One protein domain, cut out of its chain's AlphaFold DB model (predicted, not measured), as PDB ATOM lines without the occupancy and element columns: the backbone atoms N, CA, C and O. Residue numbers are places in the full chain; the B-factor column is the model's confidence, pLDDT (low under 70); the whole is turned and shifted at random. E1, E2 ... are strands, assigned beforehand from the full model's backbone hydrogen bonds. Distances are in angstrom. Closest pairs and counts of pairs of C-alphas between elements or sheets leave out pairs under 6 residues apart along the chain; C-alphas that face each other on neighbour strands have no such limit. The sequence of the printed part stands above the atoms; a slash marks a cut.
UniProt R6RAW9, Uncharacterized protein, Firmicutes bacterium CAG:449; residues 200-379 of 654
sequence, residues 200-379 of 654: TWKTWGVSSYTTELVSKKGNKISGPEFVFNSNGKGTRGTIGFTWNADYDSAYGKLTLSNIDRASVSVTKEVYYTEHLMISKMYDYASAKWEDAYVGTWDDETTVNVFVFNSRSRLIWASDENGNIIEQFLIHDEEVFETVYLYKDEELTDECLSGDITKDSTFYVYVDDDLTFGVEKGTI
ATOM      1  N   THR A 200     134.073 128.806 128.533       96.06
ATOM      2  CA  THR A 200     133.345 127.561 128.799       96.06
ATOM      3  C   THR A 200     131.935 127.919 129.237       96.06
ATOM      4  O   THR A 200     131.713 128.311 130.379       96.06
ATOM      5  N   TRP A 201     130.976 127.795 128.324       96.62
ATOM      6  CA  TRP A 201     129.579 128.137 128.572       96.62
ATOM      7  C   TRP A 201     128.878 126.988 129.288       96.62
ATOM      8  O   TRP A 201     128.585 125.951 128.685       96.62
ATOM      9  N   LYS A 202     128.604 127.161 130.579       96.81
ATOM     10  CA  LYS A 202     127.912 126.177 131.414       96.81
ATOM     11  C   LYS A 202     126.415 126.329 131.207       96.81
ATOM     12  O   LYS A 202     125.877 127.418 131.384       96.81
ATOM     13  N   THR A 203     125.729 125.241 130.864       96.31
ATOM     14  CA  THR A 203     124.279 125.272 130.609       96.31
ATOM     15  C   THR A 203     123.508 124.264 131.446       96.31
ATOM     16  O   THR A 203     124.070 123.299 131.962       96.31
ATOM     17  N   TRP A 204     122.197 124.463 131.567       95.75
ATOM     18  CA  TRP A 204     121.261 123.452 132.057       95.75
ATOM     19  C   TRP A 204     120.005 123.416 131.189       95.75
ATOM     20  O   TRP A 204     119.684 124.383 130.501       95.75
ATOM     21  N   GLY A 205     119.310 122.278 131.193       93.75
ATOM     22  CA  GLY A 205     118.079 122.106 130.425       93.75
ATOM     23  C   GLY A 205     116.877 122.757 131.106       93.75
ATOM     24  O   GLY A 205     116.673 122.585 132.310       93.75
ATOM     25  N   VAL A 206     116.071 123.460 130.320       92.44
ATOM     26  CA  VAL A 206     114.762 124.002 130.683       92.44
ATOM     27  C   VAL A 206     113.728 123.330 129.787       92.44
ATOM     28  O   VAL A 206     113.713 123.554 128.581       92.44
ATOM     29  N   SER A 207     112.875 122.508 130.395       87.00
ATOM     30  CA  SER A 207     111.831 121.728 129.721       87.00
ATOM     31  C   SER A 207     110.587 121.676 130.615       87.00
ATOM     32  O   SER A 207     110.307 120.666 131.265       87.00
ATOM     33  N   SER A 208     109.894 122.806 130.746       79.00
ATOM     34  CA  SER A 208     108.690 122.919 131.573       79.00
ATOM     35  C   SER A 208     107.513 123.354 130.710       79.00
ATOM     36  O   SER A 208     107.651 124.214 129.841       79.00
ATOM     37  N   TYR A 209     106.358 122.735 130.950       81.31
ATOM     38  CA  TYR A 209     105.098 123.048 130.266       81.31
ATOM     39  C   TYR A 209     104.153 123.881 131.138       81.31
ATOM     40  O   TYR A 209     103.078 124.278 130.688       81.31
ATOM     41  N   THR A 210     104.538 124.131 132.389       84.06
ATOM     42  CA  THR A 210     103.755 124.886 133.368       84.06
ATOM     43  C   THR A 210     104.542 126.084 133.865       84.06
ATOM     44  O   THR A 210     105.760 126.144 133.727       84.06
ATOM     45  N   THR A 211     103.838 127.018 134.493       87.50
ATOM     46  CA  THR A 211     104.416 128.252 135.012       87.50
ATOM     47  C   THR A 211     105.512 127.988 136.054       87.50
ATOM     48  O   THR A 211     105.260 127.475 137.154       87.50
ATOM     49  N   GLU A 212     106.749 128.374 135.747       92.31
ATOM     50  CA  GLU A 212     107.923 128.067 136.565       92.31
ATOM     51  C   GLU A 212     108.957 129.188 136.518       92.31
ATOM     52  O   GLU A 212     109.271 129.686 135.449       92.31
ATOM     53  N   LEU A 213     109.508 129.557 137.675       94.19
ATOM     54  CA  LEU A 213     110.588 130.531 137.792       94.19
ATOM     55  C   LEU A 213     111.791 129.819 138.403       94.19
ATOM     56  O   LEU A 213     111.675 129.261 139.497       94.19
ATOM     57  N   VAL A 214     112.914 129.820 137.691       94.69
ATOM     58  CA  VAL A 214     114.156 129.154 138.090       94.69
ATOM     59  C   VAL A 214     115.314 130.129 137.953       94.69
ATOM     60  O   VAL A 214     115.481 130.741 136.905       94.69
ATOM     61  N   SER A 215     116.155 130.205 138.981       95.06
ATOM     62  CA  SER A 215     117.350 131.051 138.994       95.06
ATOM     63  C   SER A 215     118.573 130.220 139.356       95.06
ATOM     64  O   SER A 215     118.531 129.420 140.297       95.06
ATOM     65  N   LYS A 216     119.673 130.393 138.619       95.56
ATOM     66  CA  LYS A 216     120.956 129.736 138.889       95.56
ATOM     67  C   LYS A 216     122.108 130.711 138.685       95.56
ATOM     68  O   LYS A 216     122.239 131.313 137.627       95.56
ATOM     69  N   LYS A 217     122.978 130.801 139.689       93.94
ATOM     70  CA  LYS A 217     124.284 131.456 139.563       93.94
ATOM     71  C   LYS A 217     125.212 130.603 138.692       93.94
ATOM     72  O   LYS A 217     125.141 129.376 138.791       93.94
ATOM     73  N   GLY A 218     126.070 131.223 137.882       92.31
ATOM     74  CA  GLY A 218     126.951 130.549 136.920       92.31
ATOM     75  C   GLY A 218     127.740 129.387 137.520       92.31
ATOM     76  O   GLY A 218     127.658 128.254 137.040       92.31
ATOM     77  N   ASN A 219     128.365 129.608 138.679       93.38
ATOM     78  CA  ASN A 219     129.115 128.574 139.402       93.38
ATOM     79  C   ASN A 219     128.268 127.415 139.982       93.38
ATOM     80  O   ASN A 219     128.819 126.450 140.519       93.38
ATOM     81  N   LYS A 220     126.932 127.495 139.913       95.56
ATOM     82  CA  LYS A 220     125.978 126.443 140.313       95.56
ATOM     83  C   LYS A 220     125.311 125.758 139.124       95.56
ATOM     84  O   LYS A 220     124.504 124.848 139.334       95.56
ATOM     85  N   ILE A 221     125.602 126.173 137.893       95.69
ATOM     86  CA  ILE A 221     125.043 125.532 136.708       95.69
ATOM     87  C   ILE A 221     125.723 124.178 136.500       95.69
ATOM     88  O   ILE A 221     126.943 124.069 136.436       95.69
ATOM     89  N   SER A 222     124.901 123.137 136.379       89.88
ATOM     90  CA  SER A 222     125.327 121.773 136.077       89.88
ATOM     91  C   SER A 222     124.573 121.263 134.849       89.88
ATOM     92  O   SER A 222     123.339 121.203 134.864       89.88
ATOM     93  N   GLY A 223     125.305 120.862 133.816       90.38
ATOM     94  CA  GLY A 223     124.773 120.340 132.560       90.38
ATOM     95  C   GLY A 223     125.867 120.328 131.491       90.38
ATOM     96  O   GLY A 223     127.047 120.315 131.846       90.38
ATOM     97  N   PRO A 224     125.523 120.268 130.194       91.12
ATOM     98  CA  PRO A 224     126.533 120.279 129.151       91.12
ATOM     99  C   PRO A 224     127.240 121.635 129.079       91.12
ATOM    100  O   PRO A 224     126.617 122.694 129.158       91.12
ATOM    101  N   GLU A 225     128.550 121.579 128.880       95.31
ATOM    102  CA  GLU A 225     129.393 122.749 128.652       95.31
ATOM    103  C   GLU A 225     129.627 122.922 127.156       95.31
ATOM    104  O   GLU A 225     129.936 121.940 126.476       95.31
ATOM    105  N   PHE A 226     129.484 124.143 126.646       95.06
ATOM    106  CA  PHE A 226     129.851 124.483 125.275       95.06
ATOM    107  C   PHE A 226     131.198 125.202 125.259       95.06
ATOM    108  O   PHE A 226     131.387 126.204 125.950       95.06
ATOM    109  N   VAL A 227     132.120 124.698 124.443       96.31
ATOM    110  CA  VAL A 227     133.434 125.305 124.207       96.31
ATOM    111  C   VAL A 227     133.592 125.554 122.715       96.31
ATOM    112  O   VAL A 227     133.470 124.627 121.912       96.31
ATOM    113  N   PHE A 228     133.881 126.801 122.348       95.38
ATOM    114  CA  PHE A 228     134.083 127.235 120.967       95.38
ATOM    115  C   PHE A 228     135.565 127.539 120.732       95.38
ATOM    116  O   PHE A 228     136.128 128.468 121.311       95.38
ATOM    117  N   ASN A 229     136.215 126.747 119.881       94.88
ATOM    118  CA  ASN A 229     137.617 126.933 119.517       94.88
ATOM    119  C   ASN A 229     137.752 127.797 118.259       94.88
ATOM    120  O   ASN A 229     136.953 127.685 117.328       94.88
ATOM    121  N   SER A 230     138.809 128.610 118.194       94.62
ATOM    122  CA  SER A 230     139.013 129.595 117.120       94.62
ATOM    123  C   SER A 230     139.227 129.013 115.713       94.62
ATOM    124  O   SER A 230     139.105 129.732 114.726       94.62
ATOM    125  N   ASN A 231     139.481 127.708 115.599       92.19
ATOM    126  CA  ASN A 231     139.519 126.966 114.331       92.19
ATOM    127  C   ASN A 231     138.121 126.587 113.793       92.19
ATOM    128  O   ASN A 231     138.009 125.877 112.796       92.19
ATOM    129  N   GLY A 232     137.041 126.988 114.472       92.88
ATOM    130  CA  GLY A 232     135.676 126.630 114.084       92.88
ATOM    131  C   GLY A 232     135.244 125.234 114.502       92.88
ATOM    132  O   GLY A 232     134.232 124.740 114.011       92.88
ATOM    133  N   LYS A 233     135.983 124.582 115.403       93.12
ATOM    134  CA  LYS A 233     135.556 123.355 116.084       93.12
ATOM    135  C   LYS A 233     135.099 123.691 117.501       93.12
ATOM    136  O   LYS A 233     135.439 124.735 118.049       93.12
ATOM    137  N   GLY A 234     134.332 122.813 118.116       93.12
ATOM    138  CA  GLY A 234     133.893 122.979 119.493       93.12
ATOM    139  C   GLY A 234     133.381 121.681 120.084       93.12
ATOM    140  O   GLY A 234     133.320 120.653 119.404       93.12
ATOM    141  N   THR A 235     133.041 121.725 121.364       92.69
ATOM    142  CA  THR A 235     132.485 120.581 122.086       92.69
ATOM    143  C   THR A 235     131.265 120.992 122.887       92.69
ATOM    144  O   THR A 235     131.215 122.085 123.443       92.69
ATOM    145  N   ARG A 236     130.274 120.099 122.949       90.31
ATOM    146  CA  ARG A 236     129.159 120.140 123.895       90.31
ATOM    147  C   ARG A 236     129.277 118.933 124.818       90.31
ATOM    148  O   ARG A 236     128.900 117.820 124.436       90.31
ATOM    149  N   GLY A 237     129.819 119.132 126.014       88.56
ATOM    150  CA  GLY A 237     130.311 118.029 126.839       88.56
ATOM    151  C   GLY A 237     131.367 117.234 126.066       88.56
ATOM    152  O   GLY A 237     132.380 117.787 125.655       88.56
ATOM    153  N   THR A 238     131.114 115.950 125.810       87.88
ATOM    154  CA  THR A 238     132.018 115.079 125.034       87.88
ATOM    155  C   THR A 238     131.735 115.052 123.528       87.88
ATOM    156  O   THR A 238     132.463 114.397 122.787       87.88
ATOM    157  N   ILE A 239     130.677 115.721 123.056       87.00
ATOM    158  CA  ILE A 239     130.244 115.666 121.654       87.00
ATOM    159  C   ILE A 239     130.918 116.792 120.871       87.00
ATOM    160  O   ILE A 239     130.707 117.962 121.186       87.00
ATOM    161  N   GLY A 240     131.698 116.445 119.847       89.12
ATOM    162  CA  GLY A 240     132.317 117.416 118.945       89.12
ATOM    163  C   GLY A 240     131.318 118.036 117.966       89.12
ATOM    164  O   GLY A 240     130.334 117.402 117.586       89.12
ATOM    165  N   PHE A 241     131.583 119.276 117.558       90.44
ATOM    166  CA  PHE A 241     130.868 119.975 116.491       90.44
ATOM    167  C   PHE A 241     131.787 120.950 115.749       90.44
ATOM    168  O   PHE A 241     132.854 121.331 116.233       90.44
ATOM    169  N   THR A 242     131.352 121.390 114.574       92.56
ATOM    170  CA  THR A 242     131.913 122.550 113.866       92.56
ATOM    171  C   THR A 242     130.964 123.732 113.984       92.56
ATOM    172  O   THR A 242     129.756 123.517 114.046       92.56
ATOM    173  N   TRP A 243     131.462 124.963 113.996       93.62
ATOM    174  CA  TRP A 243     130.627 126.151 114.142       93.62
ATOM    175  C   TRP A 243     131.063 127.314 113.244       93.62
ATOM    176  O   TRP A 243     132.217 127.422 112.812       93.62
ATOM    177  N   ASN A 244     130.097 128.181 112.945       94.00
ATOM    178  CA  ASN A 244     130.289 129.405 112.183       94.00
ATOM    179  C   ASN A 244     129.541 130.583 112.805       94.00
ATOM    180  O   ASN A 244     128.458 130.409 113.365       94.00
ATOM    181  N   ALA A 245     130.138 131.762 112.666       91.75
ATOM    182  CA  ALA A 245     129.571 133.060 112.998       91.75
ATOM    183  C   ALA A 245     129.783 133.994 111.802       91.75
ATOM    184  O   ALA A 245     130.807 133.887 111.121       91.75
ATOM    185  N   ASP A 246     128.832 134.892 111.553       84.44
ATOM    186  CA  ASP A 246     128.919 135.832 110.429       84.44
ATOM    187  C   ASP A 246     129.815 137.039 110.746       84.44
ATOM    188  O   ASP A 246     130.432 137.610 109.847       84.44
ATOM    189  N   TYR A 247     129.914 137.415 112.022       85.56
ATOM    190  CA  TYR A 247     130.747 138.507 112.522       85.56
ATOM    191  C   TYR A 247     131.132 138.264 113.989       85.56
ATOM    192  O   TYR A 247     130.505 137.460 114.681       85.56
ATOM    193  N   ASP A 248     132.176 138.955 114.449       88.12
ATOM    194  CA  ASP A 248     132.564 138.988 115.860       88.12
ATOM    195  C   ASP A 248     131.753 140.058 116.598       88.12
ATOM    196  O   ASP A 248     131.777 141.233 116.227       88.12
ATOM    197  N   SER A 249     131.005 139.646 117.613       88.19
ATOM    198  CA  SER A 249     130.165 140.517 118.431       88.19
ATOM    199  C   SER A 249     129.987 139.899 119.812       88.19
ATOM    200  O   SER A 249     130.096 138.686 119.976       88.19
ATOM    201  N   ALA A 250     129.687 140.733 120.807       87.19
ATOM    202  CA  ALA A 250     129.287 140.260 122.128       87.19
ATOM    203  C   ALA A 250     127.891 139.614 122.120       87.19
ATOM    204  O   ALA A 250     127.531 138.949 123.075       87.19
ATOM    205  N   TYR A 251     127.118 139.774 121.047       91.38
ATOM    206  CA  TYR A 251     125.797 139.176 120.873       91.38
ATOM    207  C   TYR A 251     125.604 138.646 119.453       91.38
ATOM    208  O   TYR A 251     126.181 139.167 118.494       91.38
ATOM    209  N   GLY A 252     124.749 137.641 119.313       91.19
ATOM    210  CA  GLY A 252     124.246 137.189 118.028       91.19
ATOM    211  C   GLY A 252     124.001 135.690 117.984       91.19
ATOM    212  O   GLY A 252     123.673 135.038 118.976       91.19
ATOM    213  N   LYS A 253     124.179 135.132 116.788       93.19
ATOM    214  CA  LYS A 253     123.791 133.765 116.461       93.19
ATOM    215  C   LYS A 253     124.961 132.977 115.890       93.19
ATOM    216  O   LYS A 253     125.624 133.410 114.950       93.19
ATOM    217  N   LEU A 254     125.182 131.784 116.429       93.50
ATOM    218  CA  LEU A 254     126.111 130.796 115.897       93.50
ATOM    219  C   LEU A 254     125.344 129.680 115.199       93.50
ATOM    220  O   LEU A 254     124.299 129.224 115.667       93.50
ATOM    221  N   THR A 255     125.928 129.187 114.115       92.56
ATOM    222  CA  THR A 255     125.465 127.984 113.427       92.56
ATOM    223  C   THR A 255     126.403 126.832 113.752       92.56
ATOM    224  O   THR A 255     127.590 126.898 113.445       92.56
ATOM    225  N   LEU A 256     125.884 125.774 114.368       90.94
ATOM    226  CA  LEU A 256     126.606 124.550 114.709       90.94
ATOM    227  C   LEU A 256     126.241 123.453 113.705       90.94
ATOM    228  O   LEU A 256     125.071 123.273 113.388       90.94
ATOM    229  N   SER A 257     127.225 122.680 113.265       87.44
ATOM    230  CA  SER A 257     127.083 121.567 112.320       87.44
ATOM    231  C   SER A 257     127.876 120.354 112.808       87.44
ATOM    232  O   SER A 257     128.794 120.496 113.618       87.44
ATOM    233  N   ASN A 258     127.562 119.163 112.286       76.12
ATOM    234  CA  ASN A 258     128.261 117.910 112.610       76.12
ATOM    235  C   ASN A 258     128.269 117.560 114.111       76.12
ATOM    236  O   ASN A 258     129.280 117.097 114.631       76.12
ATOM    237  N   ILE A 259     127.154 117.786 114.818       71.81
ATOM    238  CA  ILE A 259     127.001 117.354 116.216       71.81
ATOM    239  C   ILE A 259     126.880 115.828 116.226       71.81
ATOM    240  O   ILE A 259     125.845 115.274 115.853       71.81
ATOM    241  N   ASP A 260     127.955 115.146 116.609       57.03
ATOM    242  CA  ASP A 260     128.094 113.706 116.394       57.03
ATOM    243  C   ASP A 260     127.253 112.878 117.386       57.03
ATOM    244  O   ASP A 260     127.679 112.506 118.483       57.03
ATOM    245  N   ARG A 261     126.005 112.600 117.003       55.72
ATOM    246  CA  ARG A 261     125.202 111.490 117.526       55.72
ATOM    247  C   ARG A 261     124.692 110.677 116.347       55.72
ATOM    248  O   ARG A 261     123.550 110.837 115.941       55.72
ATOM    249  N   ALA A 262     125.560 109.824 115.808       48.28
ATOM    250  CA  ALA A 262     125.219 108.727 114.907       48.28
ATOM    251  C   ALA A 262     124.224 109.101 113.783       48.28
ATOM    252  O   ALA A 262     123.011 108.952 113.917       48.28
ATOM    253  N   SER A 263     124.769 109.456 112.617       50.59
ATOM    254  CA  SER A 263     124.140 109.365 111.282       50.59
ATOM    255  C   SER A 263     123.208 110.477 110.765       50.59
ATOM    256  O   SER A 263     122.696 110.327 109.657       50.59
ATOM    257  N   VAL A 264     123.065 111.630 111.433       55.59
ATOM    258  CA  VAL A 264     122.400 112.804 110.820       55.59
ATOM    259  C   VAL A 264     123.190 114.085 111.097       55.59
ATOM    260  O   VAL A 264     123.340 114.488 112.246       55.59
ATOM    261  N   SER A 265     123.682 114.745 110.044       59.78
ATOM    262  CA  SER A 265     124.209 116.110 110.154       59.78
ATOM    263  C   SER A 265     123.038 117.059 110.381       59.78
ATOM    264  O   SER A 265     122.301 117.364 109.445       59.78
ATOM    265  N   VAL A 266     122.857 117.510 111.620       67.75
ATOM    266  CA  VAL A 266     121.844 118.509 111.969       67.75
ATOM    267  C   VAL A 266     122.533 119.842 112.214       67.75
ATOM    268  O   VAL A 266     123.462 119.932 113.019       67.75
ATOM    269  N   THR A 267     122.068 120.865 111.504       70.44
ATOM    270  CA  THR A 267     122.446 122.251 111.763       70.44
ATOM    271  C   THR A 267     121.662 122.767 112.963       70.44
ATOM    272  O   THR A 267     120.448 122.572 113.050       70.44
ATOM    273  N   LYS A 268     122.346 123.428 113.891       81.00
ATOM    274  CA  LYS A 268     121.763 124.029 115.085       81.00
ATOM    275  C   LYS A 268     122.084 125.497 115.192       81.00
ATOM    276  O   LYS A 268     123.147 125.945 114.787       81.00
ATOM    277  N   GLU A 269     121.180 126.196 115.847       89.88
ATOM    278  CA  GLU A 269     121.348 127.591 116.195       89.88
ATOM    279  C   GLU A 269     121.657 127.696 117.687       89.88
ATOM    280  O   GLU A 269     121.076 126.989 118.524       89.88
ATOM    281  N   VAL A 270     122.608 128.561 118.004       93.31
ATOM    282  CA  VAL A 270     122.914 129.000 119.362       93.31
ATOM    283  C   VAL A 270     122.810 130.513 119.346       93.31
ATOM    284  O   VAL A 270     123.496 131.148 118.551       93.31
ATOM    285  N   TYR A 271     121.966 131.073 120.201       95.38
ATOM    286  CA  TYR A 271     121.902 132.517 120.411       95.38
ATOM    287  C   TYR A 271     122.707 132.850 121.657       95.38
ATOM    288  O   TYR A 271     122.678 132.093 122.632       95.38
ATOM    289  N   TYR A 272     123.456 133.940 121.616       94.88
ATOM    290  CA  TYR A 272     124.284 134.376 122.726       94.88
ATOM    291  C   TYR A 272     124.287 135.898 122.852       94.88
ATOM    292  O   TYR A 272     124.035 136.625 121.896       94.88
ATOM    293  N   THR A 273     124.566 136.348 124.063       94.44
ATOM    294  CA  THR A 273     124.858 137.730 124.455       94.44
ATOM    295  C   THR A 273     126.185 137.723 125.215       94.44
ATOM    296  O   THR A 273     126.908 136.722 125.159       94.44
ATOM    297  N   GLU A 274     126.534 138.809 125.905       93.62
ATOM    298  CA  GLU A 274     127.806 138.884 126.608       93.62
ATOM    299  C   GLU A 274     127.852 137.804 127.703       93.62
ATOM    300  O   GLU A 274     128.826 137.065 127.773       93.62
ATOM    301  N   HIS A 275     126.777 137.563 128.453       94.00
ATOM    302  CA  HIS A 275     126.744 136.598 129.552       94.00
ATOM    303  C   HIS A 275     125.750 135.455 129.334       94.00
ATOM    304  O   HIS A 275     125.958 134.391 129.913       94.00
ATOM    305  N   LEU A 276     124.714 135.585 128.502       96.19
ATOM    306  CA  LEU A 276     123.758 134.497 128.238       96.19
ATOM    307  C   LEU A 276     124.041 133.724 126.957       96.19
ATOM    308  O   LEU A 276     124.408 134.290 125.935       96.19
ATOM    309  N   MET A 277     123.739 132.429 126.981       95.69
ATOM    310  CA  MET A 277     123.644 131.589 125.791       95.69
ATOM    311  C   MET A 277     122.426 130.675 125.881       95.69
ATOM    312  O   MET A 277     122.160 130.085 126.932       95.69
ATOM    313  N   ILE A 278     121.730 130.504 124.756       95.62
ATOM    314  CA  ILE A 278     120.633 129.552 124.606       95.62
ATOM    315  C   ILE A 278     120.797 128.679 123.357       95.62
ATOM    316  O   ILE A 278     121.271 129.113 122.306       95.62
ATOM    317  N   SER A 279     120.386 127.417 123.454       93.06
ATOM    318  CA  SER A 279     120.381 126.467 122.338       93.06
ATOM    319  C   SER A 279     119.296 125.419 122.521       93.06
ATOM    320  O   SER A 279     118.967 125.058 123.645       93.06
ATOM    321  N   LYS A 280     118.781 124.846 121.434       90.25
ATOM    322  CA  LYS A 280     117.849 123.713 121.521       90.25
ATOM    323  C   LYS A 280     118.493 122.507 122.210       90.25
ATOM    324  O   LYS A 280     119.599 122.079 121.849       90.25
ATOM    325  N   MET A 281     117.765 121.904 123.148       87.75
ATOM    326  CA  MET A 281     118.249 120.797 123.976       87.75
ATOM    327  C   MET A 281     118.525 119.531 123.154       87.75
ATOM    328  O   MET A 281     119.556 118.876 123.323       87.75
ATOM    329  N   TYR A 282     117.630 119.207 122.220       84.88
ATOM    330  CA  TYR A 282     117.692 117.983 121.418       84.88
ATOM    331  C   TYR A 282     118.309 118.187 120.035       84.88
ATOM    332  O   TYR A 282     118.241 119.275 119.470       84.88
ATOM    333  N   ASP A 283     118.926 117.135 119.491       75.88
ATOM    334  CA  ASP A 283     119.749 117.175 118.268       75.88
ATOM    335  C   ASP A 283     119.031 116.727 116.986       75.88
ATOM    336  O   ASP A 283     119.689 116.401 116.009       75.88
ATOM    337  N   TYR A 284     117.697 116.697 116.967       77.69
ATOM    338  CA  TYR A 284     116.909 116.308 115.792       77.69
ATOM    339  C   TYR A 284     116.211 117.515 115.143       77.69
ATOM    340  O   TYR A 284     115.961 118.524 115.796       77.69
ATOM    341  N   ALA A 285     115.869 117.409 113.854       75.31
ATOM    342  CA  ALA A 285     115.357 118.528 113.053       75.31
ATOM    343  C   ALA A 285     114.070 119.174 113.607       75.31
ATOM    344  O   ALA A 285     113.908 120.386 113.532       75.31
ATOM    345  N   SER A 286     113.174 118.381 114.200       81.44
ATOM    346  CA  SER A 286     111.932 118.861 114.821       81.44
ATOM    347  C   SER A 286     112.100 119.320 116.276       81.44
ATOM    348  O   SER A 286     111.109 119.405 117.000       81.44
ATOM    349  N   ALA A 287     113.332 119.541 116.746       84.19
ATOM    350  CA  ALA A 287     113.569 120.038 118.094       84.19
ATOM    351  C   ALA A 287     112.991 121.449 118.246       84.19
ATOM    352  O   ALA A 287     113.142 122.312 117.371       84.19
ATOM    353  N   LYS A 288     112.351 121.664 119.388       88.88
ATOM    354  CA  LYS A 288     111.616 122.875 119.736       88.88
ATOM    355  C   LYS A 288     112.447 123.776 120.638       88.88
ATOM    356  O   LYS A 288     113.308 123.285 121.365       88.88
ATOM    357  N   TRP A 289     112.185 125.075 120.602       91.38
ATOM    358  CA  TRP A 289     112.760 126.028 121.559       91.38
ATOM    359  C   TRP A 289     112.112 125.922 122.942       91.38
ATOM    360  O   TRP A 289     112.659 126.429 123.918       91.38
ATOM    361  N   GLU A 290     110.990 125.207 123.049       88.50
ATOM    362  CA  GLU A 290     110.380 124.876 124.337       88.50
ATOM    363  C   GLU A 290     111.323 124.051 125.237       88.50
ATOM    364  O   GLU A 290     111.314 124.204 126.459       88.50
ATOM    365  N   ASP A 291     112.192 123.246 124.626       90.81
ATOM    366  CA  ASP A 291     113.248 122.501 125.303       90.81
ATOM    367  C   ASP A 291     114.603 123.137 124.979       90.81
ATOM    368  O   ASP A 291     115.237 122.819 123.965       90.81
ATOM    369  N   ALA A 292     115.065 124.039 125.841       92.88
ATOM    370  CA  ALA A 292     116.294 124.796 125.624       92.88
ATOM    371  C   ALA A 292     117.349 124.492 126.692       92.88
ATOM    372  O   ALA A 292     117.056 124.404 127.883       92.88
ATOM    373  N   TYR A 293     118.604 124.370 126.268       94.56
ATOM    374  CA  TYR A 293     119.736 124.658 127.131       94.56
ATOM    375  C   TYR A 293     119.872 126.165 127.266       94.56
ATOM    376  O   TYR A 293     119.875 126.874 126.262       94.56
ATOM    377  N   VAL A 294     120.016 126.628 128.499       96.69
ATOM    378  CA  VAL A 294     120.278 128.029 128.832       96.69
ATOM    379  C   VAL A 294     121.472 128.080 129.772       96.69
ATOM    380  O   VAL A 294     121.699 127.132 130.535       96.69
ATOM    381  N   GLY A 295     122.263 129.142 129.719       96.31
ATOM    382  CA  GLY A 295     123.459 129.204 130.541       96.31
ATOM    383  C   GLY A 295     124.292 130.457 130.377       96.31
ATOM    384  O   GLY A 295     123.901 131.388 129.682       96.31
ATOM    385  N   THR A 296     125.449 130.434 131.029       96.88
ATOM    386  CA  THR A 296     126.443 131.508 131.033       96.88
ATOM    387  C   THR A 296     127.852 130.922 131.109       96.88
ATOM    388  O   THR A 296     128.036 129.781 131.540       96.88
ATOM    389  N   TRP A 297     128.853 131.672 130.657       96.00
ATOM    390  CA  TRP A 297     130.264 131.352 130.893       96.00
ATOM    391  C   TRP A 297     130.816 132.012 132.161       96.00
ATOM    392  O   TRP A 297     131.861 131.581 132.648       96.00
ATOM    393  N   ASP A 298     130.141 133.043 132.677       94.56
ATOM    394  CA  ASP A 298     130.574 133.793 133.849       94.56
ATOM    395  C   ASP A 298     130.032 133.151 135.133       94.56
ATOM    396  O   ASP A 298     128.838 132.895 135.282       94.56
ATOM    397  N   ASP A 299     130.931 132.893 136.078       92.88
ATOM    398  CA  ASP A 299     130.619 132.226 137.337       92.88
ATOM    399  C   ASP A 299     129.858 133.119 138.326       92.88
ATOM    400  O   ASP A 299     129.178 132.590 139.221       92.88
ATOM    401  N   GLU A 300     129.930 134.441 138.153       91.31
ATOM    402  CA  GLU A 300     129.296 135.419 139.038       91.31
ATOM    403  C   GLU A 300     127.905 135.869 138.564       91.31
ATOM    404  O   GLU A 300     127.053 136.193 139.399       91.31
ATOM    405  N   THR A 301     127.617 135.771 137.267       92.94
ATOM    406  CA  THR A 301     126.302 136.074 136.688       92.94
ATOM    407  C   THR A 301     125.205 135.139 137.213       92.94
ATOM    408  O   THR A 301     125.369 133.916 137.301       92.94
ATOM    409  N   THR A 302     124.036 135.701 137.539       95.25
ATOM    410  CA  THR A 302     122.824 134.916 137.827       95.25
ATOM    411  C   THR A 302     121.928 134.876 136.602       95.25
ATOM    412  O   THR A 302     121.473 135.913 136.131       95.25
ATOM    413  N   VAL A 303     121.649 133.669 136.114       97.19
ATOM    414  CA  VAL A 303     120.726 133.431 135.006       97.19
ATOM    415  C   VAL A 303     119.375 133.007 135.560       97.19
ATOM    416  O   VAL A 303     119.269 132.065 136.351       97.19
ATOM    417  N   ASN A 304     118.335 133.695 135.118       96.94
ATOM    418  CA  ASN A 304     116.957 133.506 135.522       96.94
ATOM    419  C   ASN A 304     116.125 133.068 134.319       96.94
ATOM    420  O   ASN A 304     116.365 133.488 133.188       96.94
ATOM    421  N   VAL A 305     115.139 132.217 134.566       96.88
ATOM    422  CA  VAL A 305     114.218 131.716 133.553       96.88
ATOM    423  C   VAL A 305     112.816 131.722 134.125       96.88
ATOM    424  O   VAL A 305     112.556 131.039 135.116       96.88
ATOM    425  N   PHE A 306     111.904 132.431 133.469       95.88
ATOM    426  CA  PHE A 306     110.481 132.389 133.759       95.88
ATOM    427  C   PHE A 306     109.730 131.733 132.599       95.88
ATOM    428  O   PHE A 306     109.539 132.326 131.542       95.88
ATOM    429  N   VAL A 307     109.287 130.495 132.802       94.38
ATOM    430  CA  VAL A 307     108.369 129.786 131.910       94.38
ATOM    431  C   VAL A 307     106.948 130.260 132.193       94.38
ATOM    432  O   VAL A 307     106.457 130.094 133.309       94.38
ATOM    433  N   PHE A 308     106.284 130.831 131.189       87.75
ATOM    434  CA  PHE A 308     104.889 131.271 131.286       87.75
ATOM    435  C   PHE A 308     103.936 130.098 131.052       87.75
ATOM    436  O   PHE A 308     103.012 129.856 131.824       87.75
ATOM    437  N   ASN A 309     104.182 129.359 129.970       86.06
ATOM    438  CA  ASN A 309     103.390 128.225 129.501       86.06
ATOM    439  C   ASN A 309     104.248 127.327 128.593       86.06
ATOM    440  O   ASN A 309     105.449 127.549 128.447       86.06
ATOM    441  N   SER A 310     103.630 126.337 127.940       86.81
ATOM    442  CA  SER A 310     104.339 125.412 127.051       86.81
ATOM    443  C   SER A 310     105.133 126.100 125.945       86.81
ATOM    444  O   SER A 310     106.174 125.575 125.580       86.81
ATOM    445  N   ARG A 311     104.698 127.274 125.467       89.19
ATOM    446  CA  ARG A 311     105.239 127.951 124.280       89.19
ATOM    447  C   ARG A 311     106.150 129.127 124.574       89.19
ATOM    448  O   ARG A 311     106.911 129.532 123.705       89.19
ATOM    449  N   SER A 312     106.085 129.677 125.782       91.81
ATOM    450  CA  SER A 312     106.680 130.983 126.061       91.81
ATOM    451  C   SER A 312     107.501 130.979 127.344       91.81
ATOM    452  O   SER A 312     107.006 130.556 128.391       91.81
ATOM    453  N   ARG A 313     108.741 131.467 127.271       94.06
ATOM    454  CA  ARG A 313     109.599 131.679 128.441       94.06
ATOM    455  C   ARG A 313     110.528 132.875 128.249       94.06
ATOM    456  O   ARG A 313     111.057 133.079 127.161       94.06
ATOM    457  N   LEU A 314     110.731 133.633 129.317       96.50
ATOM    458  CA  LEU A 314     111.691 134.728 129.401       96.50
ATOM    459  C   LEU A 314     112.961 134.228 130.088       96.50
ATOM    460  O   LEU A 314     112.881 133.559 131.117       96.50
ATOM    461  N   ILE A 315     114.120 134.548 129.532       97.38
ATOM    462  CA  ILE A 315     115.436 134.232 130.083       97.38
ATOM    463  C   ILE A 315     116.171 135.547 130.274       97.38
ATOM    464  O   ILE A 315     116.166 136.363 129.360       97.38
ATOM    465  N   TRP A 316     116.809 135.760 131.421       97.38
ATOM    466  CA  TRP A 316     117.590 136.975 131.639       97.38
ATOM    467  C   TRP A 316     118.767 136.769 132.587       97.38
ATOM    468  O   TRP A 316     118.732 135.909 133.471       97.38
ATOM    469  N   ALA A 317     119.807 137.575 132.407       96.31
ATOM    470  CA  ALA A 317     120.939 137.682 133.311       96.31
ATOM    471  C   ALA A 317     120.738 138.897 134.209       96.31
ATOM    472  O   ALA A 317     120.270 139.949 133.764       96.31
ATOM    473  N   SER A 318     121.100 138.748 135.478       94.56
ATOM    474  CA  SER A 318     121.087 139.840 136.442       94.56
ATOM    475  C   SER A 318     122.448 140.028 137.094       94.56
ATOM    476  O   SER A 318     123.095 139.040 137.463       94.56
ATOM    477  N   ASP A 319     122.835 141.288 137.281       87.69
ATOM    478  CA  ASP A 319     124.031 141.671 138.035       87.69
ATOM    479  C   ASP A 319     123.822 141.535 139.561       87.69
ATOM    480  O   ASP A 319     122.746 141.167 140.045       87.69
ATOM    481  N   GLU A 320     124.856 141.845 140.347       84.75
ATOM    482  CA  GLU A 320     124.802 141.785 141.817       84.75
ATOM    483  C   GLU A 320     123.808 142.781 142.446       84.75
ATOM    484  O   GLU A 320     123.366 142.574 143.578       84.75
ATOM    485  N   ASN A 321     123.440 143.844 141.724       87.06
ATOM    486  CA  ASN A 321     122.470 144.848 142.164       87.06
ATOM    487  C   ASN A 321     121.028 144.476 141.778       87.06
ATOM    488  O   ASN A 321     120.092 145.183 142.153       87.06
ATOM    489  N   GLY A 322     120.835 143.371 141.050       87.25
ATOM    490  CA  GLY A 322     119.535 142.926 140.560       87.25
ATOM    491  C   GLY A 322     119.061 143.657 139.305       87.25
ATOM    492  O   GLY A 322     117.890 143.508 138.944       87.25
ATOM    493  N   ASN A 323     119.929 144.417 138.629       92.38
ATOM    494  CA  ASN A 323     119.619 144.978 137.317       92.38
ATOM    495  C   ASN A 323     119.587 143.854 136.290       92.38
ATOM    496  O   ASN A 323     120.422 142.948 136.332       92.38
ATOM    497  N   ILE A 324     118.640 143.923 135.360       95.31
ATOM    498  CA  ILE A 324     118.632 143.033 134.207       95.31
ATOM    499  C   ILE A 324     119.623 143.597 133.190       95.31
ATOM    500  O   ILE A 324     119.485 144.741 132.771       95.31
ATOM    501  N   ILE A 325     120.639 142.813 132.838       93.44
ATOM    502  CA  ILE A 325     121.696 143.246 131.910       93.44
ATOM    503  C   ILE A 325     121.491 142.688 130.500       93.44
ATOM    504  O   ILE A 325     121.929 143.295 129.529       93.44
ATOM    505  N   GLU A 326     120.819 141.541 130.385       94.69
ATOM    506  CA  GLU A 326     120.590 140.829 129.127       94.69
ATOM    507  C   GLU A 326     119.326 139.988 129.227       94.69
ATOM    508  O   GLU A 326     119.064 139.396 130.279       94.69
ATOM    509  N   GLN A 327     118.594 139.847 128.120       95.94
ATOM    510  CA  GLN A 327     117.423 138.984 128.061       95.94
ATOM    511  C   GLN A 327     117.196 138.355 126.686       95.94
ATOM    512  O   GLN A 327     117.513 138.929 125.650       95.94
ATOM    513  N   PHE A 328     116.560 137.187 126.705       96.94
ATOM    514  CA  PHE A 328     115.952 136.534 125.557       96.94
ATOM    515  C   PHE A 328     114.496 136.206 125.867       96.94
ATOM    516  O   PHE A 328     114.161 135.782 126.976       96.94
ATOM    517  N   LEU A 329     113.640 136.293 124.857       96.31
ATOM    518  CA  LEU A 329     112.294 135.735 124.907       96.31
ATOM    519  C   LEU A 329     112.224 134.573 123.928       96.31
ATOM    520  O   LEU A 329     112.526 134.727 122.751       96.31
ATOM    521  N   ILE A 330     111.777 133.419 124.407       95.06
ATOM    522  CA  ILE A 330     111.285 132.359 123.532       95.06
ATOM    523  C   ILE A 330     109.768 132.472 123.521       95.06
ATOM    524  O   ILE A 330     109.155 132.380 124.587       95.06
ATOM    525  N   HIS A 331     109.161 132.650 122.353       93.06
ATOM    526  CA  HIS A 331     107.709 132.743 122.198       93.06
ATOM    527  C   HIS A 331     107.277 132.089 120.883       93.06
ATOM    528  O   HIS A 331     107.859 132.369 119.844       93.06
ATOM    529  N   ASP A 332     106.300 131.177 120.953       90.50
ATOM    530  CA  ASP A 332     105.748 130.455 119.795       90.50
ATOM    531  C   ASP A 332     106.820 129.844 118.855       90.50
ATOM    532  O   ASP A 332     106.703 129.887 117.637       90.50
ATOM    533  N   GLU A 333     107.840 129.198 119.443       90.44
ATOM    534  CA  GLU A 333     108.977 128.556 118.742       90.44
ATOM    535  C   GLU A 333     109.966 129.517 118.056       90.44
ATOM    536  O   GLU A 333     110.797 129.079 117.257       90.44
ATOM    537  N   GLU A 334     109.947 130.796 118.417       92.62
ATOM    538  CA  GLU A 334     110.919 131.795 117.972       92.62
ATOM    539  C   GLU A 334     111.731 132.343 119.148       92.62
ATOM    540  O   GLU A 334     111.291 132.300 120.299       92.62
ATOM    541  N   VAL A 335     112.944 132.821 118.855       94.31
ATOM    542  CA  VAL A 335     113.847 133.476 119.810       94.31
ATOM    543  C   VAL A 335     113.924 134.953 119.453       94.31
ATOM    544  O   VAL A 335     114.309 135.296 118.338       94.31
ATOM    545  N   PHE A 336     113.633 135.811 120.422       94.81
ATOM    546  CA  PHE A 336     113.768 137.255 120.309       94.81
ATOM    547  C   PHE A 336     114.950 137.722 121.158       94.81
ATOM    548  O   PHE A 336     114.998 137.477 122.367       94.81
ATOM    549  N   GLU A 337     115.911 138.369 120.497       90.50
ATOM    550  CA  GLU A 337     117.147 138.902 121.092       90.50
ATOM    551  C   GLU A 337     116.971 140.340 121.596       90.50
ATOM    552  O   GLU A 337     117.681 140.790 122.488       90.50
ATOM    553  N   THR A 338     116.013 141.072 121.025       90.44
ATOM    554  CA  THR A 338     115.661 142.435 121.430       90.44
ATOM    555  C   THR A 338     114.334 142.388 122.165       90.44
ATOM    556  O   THR A 338     113.274 142.292 121.555       90.44
ATOM    557  N   VAL A 339     114.407 142.386 123.491       94.31
ATOM    558  CA  VAL A 339     113.251 142.289 124.384       94.31
ATOM    559  C   VAL A 339     113.411 143.356 125.445       94.31
ATOM    560  O   VAL A 339     114.498 143.509 125.987       94.31
ATOM    561  N   TYR A 340     112.341 144.062 125.772       95.19
ATOM    562  CA  TYR A 340     112.302 145.066 126.827       95.19
ATOM    563  C   TYR A 340     111.215 144.697 127.831       95.19
ATOM    564  O   TYR A 340     110.190 144.106 127.476       95.19
ATOM    565  N   LEU A 341     111.467 145.002 129.101       96.38
ATOM    566  CA  LEU A 341     110.642 144.561 130.219       96.38
ATOM    567  C   LEU A 341     110.246 145.771 131.051       96.38
ATOM    568  O   LEU A 341     111.121 146.480 131.543       96.38
ATOM    569  N   TYR A 342     108.944 145.967 131.233       96.31
ATOM    570  CA  TYR A 342     108.394 147.139 131.912       96.31
ATOM    571  C   TYR A 342     107.428 146.756 133.029       96.31
ATOM    572  O   TYR A 342     106.766 145.716 132.977       96.31
ATOM    573  N   LYS A 343     107.323 147.607 134.045       94.81
ATOM    574  CA  LYS A 343     106.403 147.447 135.181       94.81
ATOM    575  C   LYS A 343     104.981 147.875 134.830       94.81
ATOM    576  O   LYS A 343     104.025 147.434 135.468       94.81
ATOM    577  N   ASP A 344     104.842 148.717 133.817       91.06
ATOM    578  CA  ASP A 344     103.605 149.360 133.401       91.06
ATOM    579  C   ASP A 344     103.304 149.144 131.909       91.06
ATOM    580  O   ASP A 344     104.186 148.873 131.097       91.06
ATOM    581  N   GLU A 345     102.022 149.263 131.557       88.56
ATOM    582  CA  GLU A 345     101.528 149.072 130.186       88.56
ATOM    583  C   GLU A 345     101.915 150.233 129.257       88.56
ATOM    584  O   GLU A 345     101.897 150.067 128.040       88.56
ATOM    585  N   GLU A 346     102.269 151.397 129.817       89.88
ATOM    586  CA  GLU A 346     102.711 152.580 129.066       89.88
ATOM    587  C   GLU A 346     104.199 152.499 128.672       89.88
ATOM    588  O   GLU A 346     104.675 153.351 127.923       89.88
ATOM    589  N   LEU A 347     104.899 151.440 129.108       90.88
ATOM    590  CA  LEU A 347     106.300 151.140 128.804       90.88
ATOM    591  C   LEU A 347     107.257 152.238 129.294       90.88
ATOM    592  O   LEU A 347     108.170 152.654 128.577       90.88
ATOM    593  N   THR A 348     107.028 152.741 130.510       93.12
ATOM    594  CA  THR A 348     107.774 153.881 131.069       93.12
ATOM    595  C   THR A 348     108.794 153.491 132.136       93.12
ATOM    596  O   THR A 348     109.877 154.079 132.173       93.12
ATOM    597  N   ASP A 349     108.496 152.486 132.959       94.56
ATOM    598  CA  ASP A 349     109.341 152.038 134.065       94.56
ATOM    599  C   ASP A 349     109.917 150.643 133.782       94.56
ATOM    600  O   ASP A 349     109.194 149.648 133.773       94.56
ATOM    601  N   GLU A 350     111.234 150.539 133.591       95.38
ATOM    602  CA  GLU A 350     111.906 149.260 133.326       95.38
ATOM    603  C   GLU A 350     111.898 148.312 134.541       95.38
ATOM    604  O   GLU A 350     111.982 148.723 135.705       95.38
ATOM    605  N   CYS A 351     111.825 147.008 134.273       95.56
ATOM    606  CA  CYS A 351     111.906 145.966 135.293       95.56
ATOM    607  C   CYS A 351     113.337 145.753 135.804       95.56
ATOM    608  O   CYS A 351     114.283 145.605 135.034       95.56
ATOM    609  N   LEU A 352     113.471 145.582 137.117       95.38
ATOM    610  CA  LEU A 352     114.602 144.903 137.742       95.38
ATOM    611  C   LEU A 352     114.300 143.407 137.863       95.38
ATOM    612  O   LEU A 352     113.148 142.969 137.827       95.38
ATOM    613  N   SER A 353     115.332 142.601 138.107       93.94
ATOM    614  CA  SER A 353     115.175 141.151 138.257       93.94
ATOM    615  C   SER A 353     114.223 140.773 139.398       93.94
ATOM    616  O   SER A 353     113.569 139.737 139.324       93.94
ATOM    617  N   GLY A 354     114.153 141.586 140.456       92.25
ATOM    618  CA  GLY A 354     113.261 141.358 141.597       92.25
ATOM    619  C   GLY A 354     111.788 141.671 141.320       92.25
ATOM    620  O   GLY A 354     110.928 141.198 142.061       92.25
ATOM    621  N   ASP A 355     111.483 142.432 140.264       94.44
ATOM    622  CA  ASP A 355     110.104 142.756 139.881       94.44
ATOM    623  C   ASP A 355     109.417 141.581 139.162       94.44
ATOM    624  O   ASP A 355     108.188 141.492 139.122       94.44
ATOM    625  N   ILE A 356     110.200 140.643 138.618       94.62
ATOM    626  CA  ILE A 356     109.707 139.498 137.850       94.62
ATOM    627  C   ILE A 356     109.527 138.301 138.783       94.62
ATOM    628  O   ILE A 356     110.476 137.633 139.193       94.62
ATOM    629  N   THR A 357     108.274 138.002 139.110       91.44
ATOM    630  CA  THR A 357     107.883 136.897 139.986       91.44
ATOM    631  C   THR A 357     106.690 136.153 139.392       91.44
ATOM    632  O   THR A 357     106.059 136.617 138.443       91.44
ATOM    633  N   LYS A 358     106.332 135.000 139.969       89.62
ATOM    634  CA  LYS A 358     105.152 134.246 139.519       89.62
ATOM    635  C   LYS A 358     103.837 135.000 139.712       89.62
ATOM    636  O   LYS A 358     102.891 134.716 138.987       89.62
ATOM    637  N   ASP A 359     103.793 135.934 140.658       89.31
ATOM    638  CA  ASP A 359     102.574 136.635 141.062       89.31
ATOM    639  C   ASP A 359     102.544 138.106 140.624       89.31
ATOM    640  O   ASP A 359     101.507 138.754 140.766       89.31
ATOM    641  N   SER A 360     103.653 138.644 140.106       90.25
ATOM    642  CA  SER A 360     103.721 140.041 139.682       90.25
ATOM    643  C   SER A 360     103.083 140.272 138.313       90.25
ATOM    644  O   SER A 360     102.796 139.337 137.556       90.25
ATOM    645  N   THR A 361     102.843 141.551 138.029       92.69
ATOM    646  CA  THR A 361     102.445 142.048 136.716       92.69
ATOM    647  C   THR A 361     103.623 142.781 136.095       92.69
ATOM    648  O   THR A 361     104.216 143.635 136.748       92.69
ATOM    649  N   PHE A 362     103.956 142.447 134.854       95.06
ATOM    650  CA  PHE A 362     104.947 143.156 134.043       95.06
ATOM    651  C   PHE A 362     104.606 142.995 132.561       95.06
ATOM    652  O   PHE A 362     103.744 142.191 132.197       95.06
ATOM    653  N   TYR A 363     105.279 143.749 131.706       95.06
ATOM    654  CA  TYR A 363     105.007 143.831 130.279       95.06
ATOM    655  C   TYR A 363     106.261 143.480 129.495       95.06
ATOM    656  O   TYR A 363     107.356 143.949 129.802       95.06
ATOM    657  N   VAL A 364     106.087 142.610 128.507       95.62
ATOM    658  CA  VAL A 364     107.122 142.180 127.574       95.62
ATOM    659  C   VAL A 364     106.865 142.890 126.255       95.62
ATOM    660  O   VAL A 364     105.801 142.719 125.655       95.62
ATOM    661  N   TYR A 365     107.844 143.671 125.822       95.12
ATOM    662  CA  TYR A 365     107.827 144.401 124.564       95.12
ATOM    663  C   TYR A 365     108.963 143.892 123.677       95.12
ATOM    664  O   TYR A 365     110.127 143.920 124.080       95.12
ATOM    665  N   VAL A 366     108.630 143.413 122.483       94.06
ATOM    666  CA  VAL A 366     109.607 143.042 121.448       94.06
ATOM    667  C   VAL A 366     109.555 144.078 120.330       94.06
ATOM    668  O   VAL A 366     110.556 144.724 120.024       94.06
ATOM    669  N   ASP A 367     108.363 144.264 119.773       90.44
ATOM    670  CA  ASP A 367     108.025 145.243 118.748       90.44
ATOM    671  C   ASP A 367     106.521 145.592 118.822       90.44
ATOM    672  O   ASP A 367     105.793 145.107 119.699       90.44
ATOM    673  N   ASP A 368     106.058 146.444 117.899       82.94
ATOM    674  CA  ASP A 368     104.667 146.909 117.822       82.94
ATOM    675  C   ASP A 368     103.647 145.766 117.621       82.94
ATOM    676  O   ASP A 368     102.490 145.897 118.031       82.94
ATOM    677  N   ASP A 369     104.057 144.643 117.022       82.69
ATOM    678  CA  ASP A 369     103.192 143.492 116.740       82.69
ATOM    679  C   ASP A 369     103.216 142.459 117.882       82.69
ATOM    680  O   ASP A 369     102.240 141.730 118.106       82.69
ATOM    681  N   LEU A 370     104.313 142.405 118.642       87.06
ATOM    682  CA  LEU A 370     104.536 141.463 119.731       87.06
ATOM    683  C   LEU A 370     104.808 142.177 121.060       87.06
ATOM    684  O   LEU A 370     105.927 142.231 121.575       87.06
ATOM    685  N   THR A 371     103.717 142.642 121.667       90.06
ATOM    686  CA  THR A 371     103.691 143.183 123.030       90.06
ATOM    687  C   THR A 371     102.618 142.491 123.862       90.06
ATOM    688  O   THR A 371     101.487 142.288 123.408       90.06
ATOM    689  N   PHE A 372     102.951 142.088 125.089       92.56
ATOM    690  CA  PHE A 372     101.989 141.459 125.995       92.56
ATOM    691  C   PHE A 372     102.324 141.660 127.469       92.56
ATOM    692  O   PHE A 372     103.483 141.732 127.864       92.56
ATOM    693  N   GLY A 373     101.285 141.689 128.299       92.88
ATOM    694  CA  GLY A 373     101.430 141.625 129.745       92.88
ATOM    695  C   GLY A 373     101.619 140.188 130.222       92.88
ATOM    696  O   GLY A 373     101.193 139.228 129.574       92.88
ATOM    697  N   VAL A 374     102.212 140.035 131.392       92.06
ATOM    698  CA  VAL A 374     102.212 138.802 132.173       92.06
ATOM    699  C   VAL A 374     101.600 139.140 133.519       92.06
ATOM    700  O   VAL A 374     102.104 140.010 134.215       92.06
ATOM    701  N   GLU A 375     100.510 138.470 133.885       89.69
ATOM    702  CA  GLU A 375      99.857 138.619 135.187       89.69
ATOM    703  C   GLU A 375      99.691 137.237 135.815       89.69
ATOM    704  O   GLU A 375      99.126 136.330 135.196       89.69
ATOM    705  N   LYS A 376     100.197 137.061 137.043       85.56
ATOM    706  CA  LYS A 376     100.133 135.780 137.775       85.56
ATOM    707  C   LYS A 376     100.631 134.601 136.925       85.56
ATOM    708  O   LYS A 376     100.011 133.538 136.859       85.56
ATOM    709  N   GLY A 377     101.716 134.844 136.184       83.31
ATOM    710  CA  GLY A 377     102.361 133.874 135.301       83.31
ATOM    711  C   GLY A 377     101.571 133.480 134.053       83.31
ATOM    712  O   GLY A 377     101.959 132.533 133.371       83.31
ATOM    713  N   THR A 378     100.493 134.196 133.731       86.62
ATOM    714  CA  THR A 378      99.711 134.004 132.505       86.62
ATOM    715  C   THR A 378      99.955 135.163 131.550       86.62
ATOM    716  O   THR A 378     100.002 136.313 131.974       86.62
ATOM    717  N   ILE A 379     100.093 134.869 130.254       90.31
ATOM    718  CA  ILE A 379     100.165 135.904 129.217       90.31
ATOM    719  C   ILE A 379      98.795 136.567 129.080       90.31
ATOM    720  O   ILE A 379      97.774 135.891 128.914       90.31
TER     721      ILE A 379
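What this domain is: This is residues 200 to 379 of the 654 residues of an uncharacterized protein of Firmicutes bacterium CAG:449 (UniProt R6RAW9). A closed barrel of eight strands stands at one end; the wall of it that holds E8 and E9 looks towards a twisted five-stranded sheet, and a small three-stranded sheet lies beyond that, its strands crossed to those of the five-stranded one. The three parts follow one another along the longest axis, and the chain leaves the barrel once, for E2 of the five-stranded sheet, before it returns to finish the barrel. The printed part has 180 residues, with no named helix and sixteen named strands, E1 to E16 in chain order; the class is all strand, though under half of the residues, 83 of 180, are in named elements. Round the barrel run E1, E3, E4, E5, E6, E7, E8, E9 and back to E1; the sheets have the orders E2, E10, E11, E12, E13 and E14, E15, E16, and the neighbours are antiparallel throughout. The whole is compact, with a radius of gyration of the C-alphas of 16.2 A and spans of 48 by 33 by 29 A.

Where its parts are: Find C-alpha 200 at (133.345, 127.561, 128.799); from there E1, residues 200 to 206, runs 19.0 A to C-alpha 206 at (114.762, 124.002, 130.683). Next look for E2, residues 212 to 217, 17.0 A long. Then come E3, residues 225 to 228, E4, residues 233 to 236, E5, residues 239 to 244, and E6, residues 252 to 257, 16.9 A long. E7, residues 268 to 272, E8, residues 277 to 280, and E9, residues 292 to 296, follow. Read on to E10, residues 302 to 307, E11, residues 313 to 318, E12, residues 324 to 331, the longest at 8 residues and 19.2 A, and E13, residues 334 to 336. The last three are E14, residues 340 to 342, E15, residues 361 to 365, and E16, residues 371 to 375, which ends with C-alpha 375 at (99.857, 138.619, 135.187).

How they stand to each other: Begin at E1, whose pairing is staggered: E3 lies on one side of it, with N 201 and O 226 2.9 A apart, and E9 on the other side, with N 204 and O 294 2.9 A apart. E3 to E9 form a meander, each strand the antiparallel neighbour of the one before. In it, look at the hairpin of E5 and E6, with N 244 and O 255 2.9 A apart and 128 degrees between their directions, and at the hairpin of E8 and E9, with N 293 and O 279 2.7 A apart. From E9 step to the five-stranded sheet: its closest C-alphas with E10 are those of Gly 295 and Val 303, 6.7 A apart. E7 and E13 are only just apart, their closest C-alphas 8.1 A from each other. In that sheet E2 is an edge strand beside E10, with N 214 and O 305 2.9 A apart, and E10 to E13 form a second meander. E11 and E12, a hairpin, have N 315 and O 328 2.8 A apart. E12 and E14 are near each other, with 7 pairs of C-alphas within 10 A. E14, E15 and E16 form the third meander; N 340 and O 365 are 2.8 A apart, as are N 364 and O 372.

The domain as a whole: The two C-alphas farthest apart, those of Ser 263 and Glu 346, are 51.4 A from each other. The printed part has no cut. Two links are long: E8 to E9, with 11 residues, and E14 to E15, residues 343 to 360. The mean pLDDT of the printed part is 90.0; look at residues 260 to 266 for the seven that are under 70.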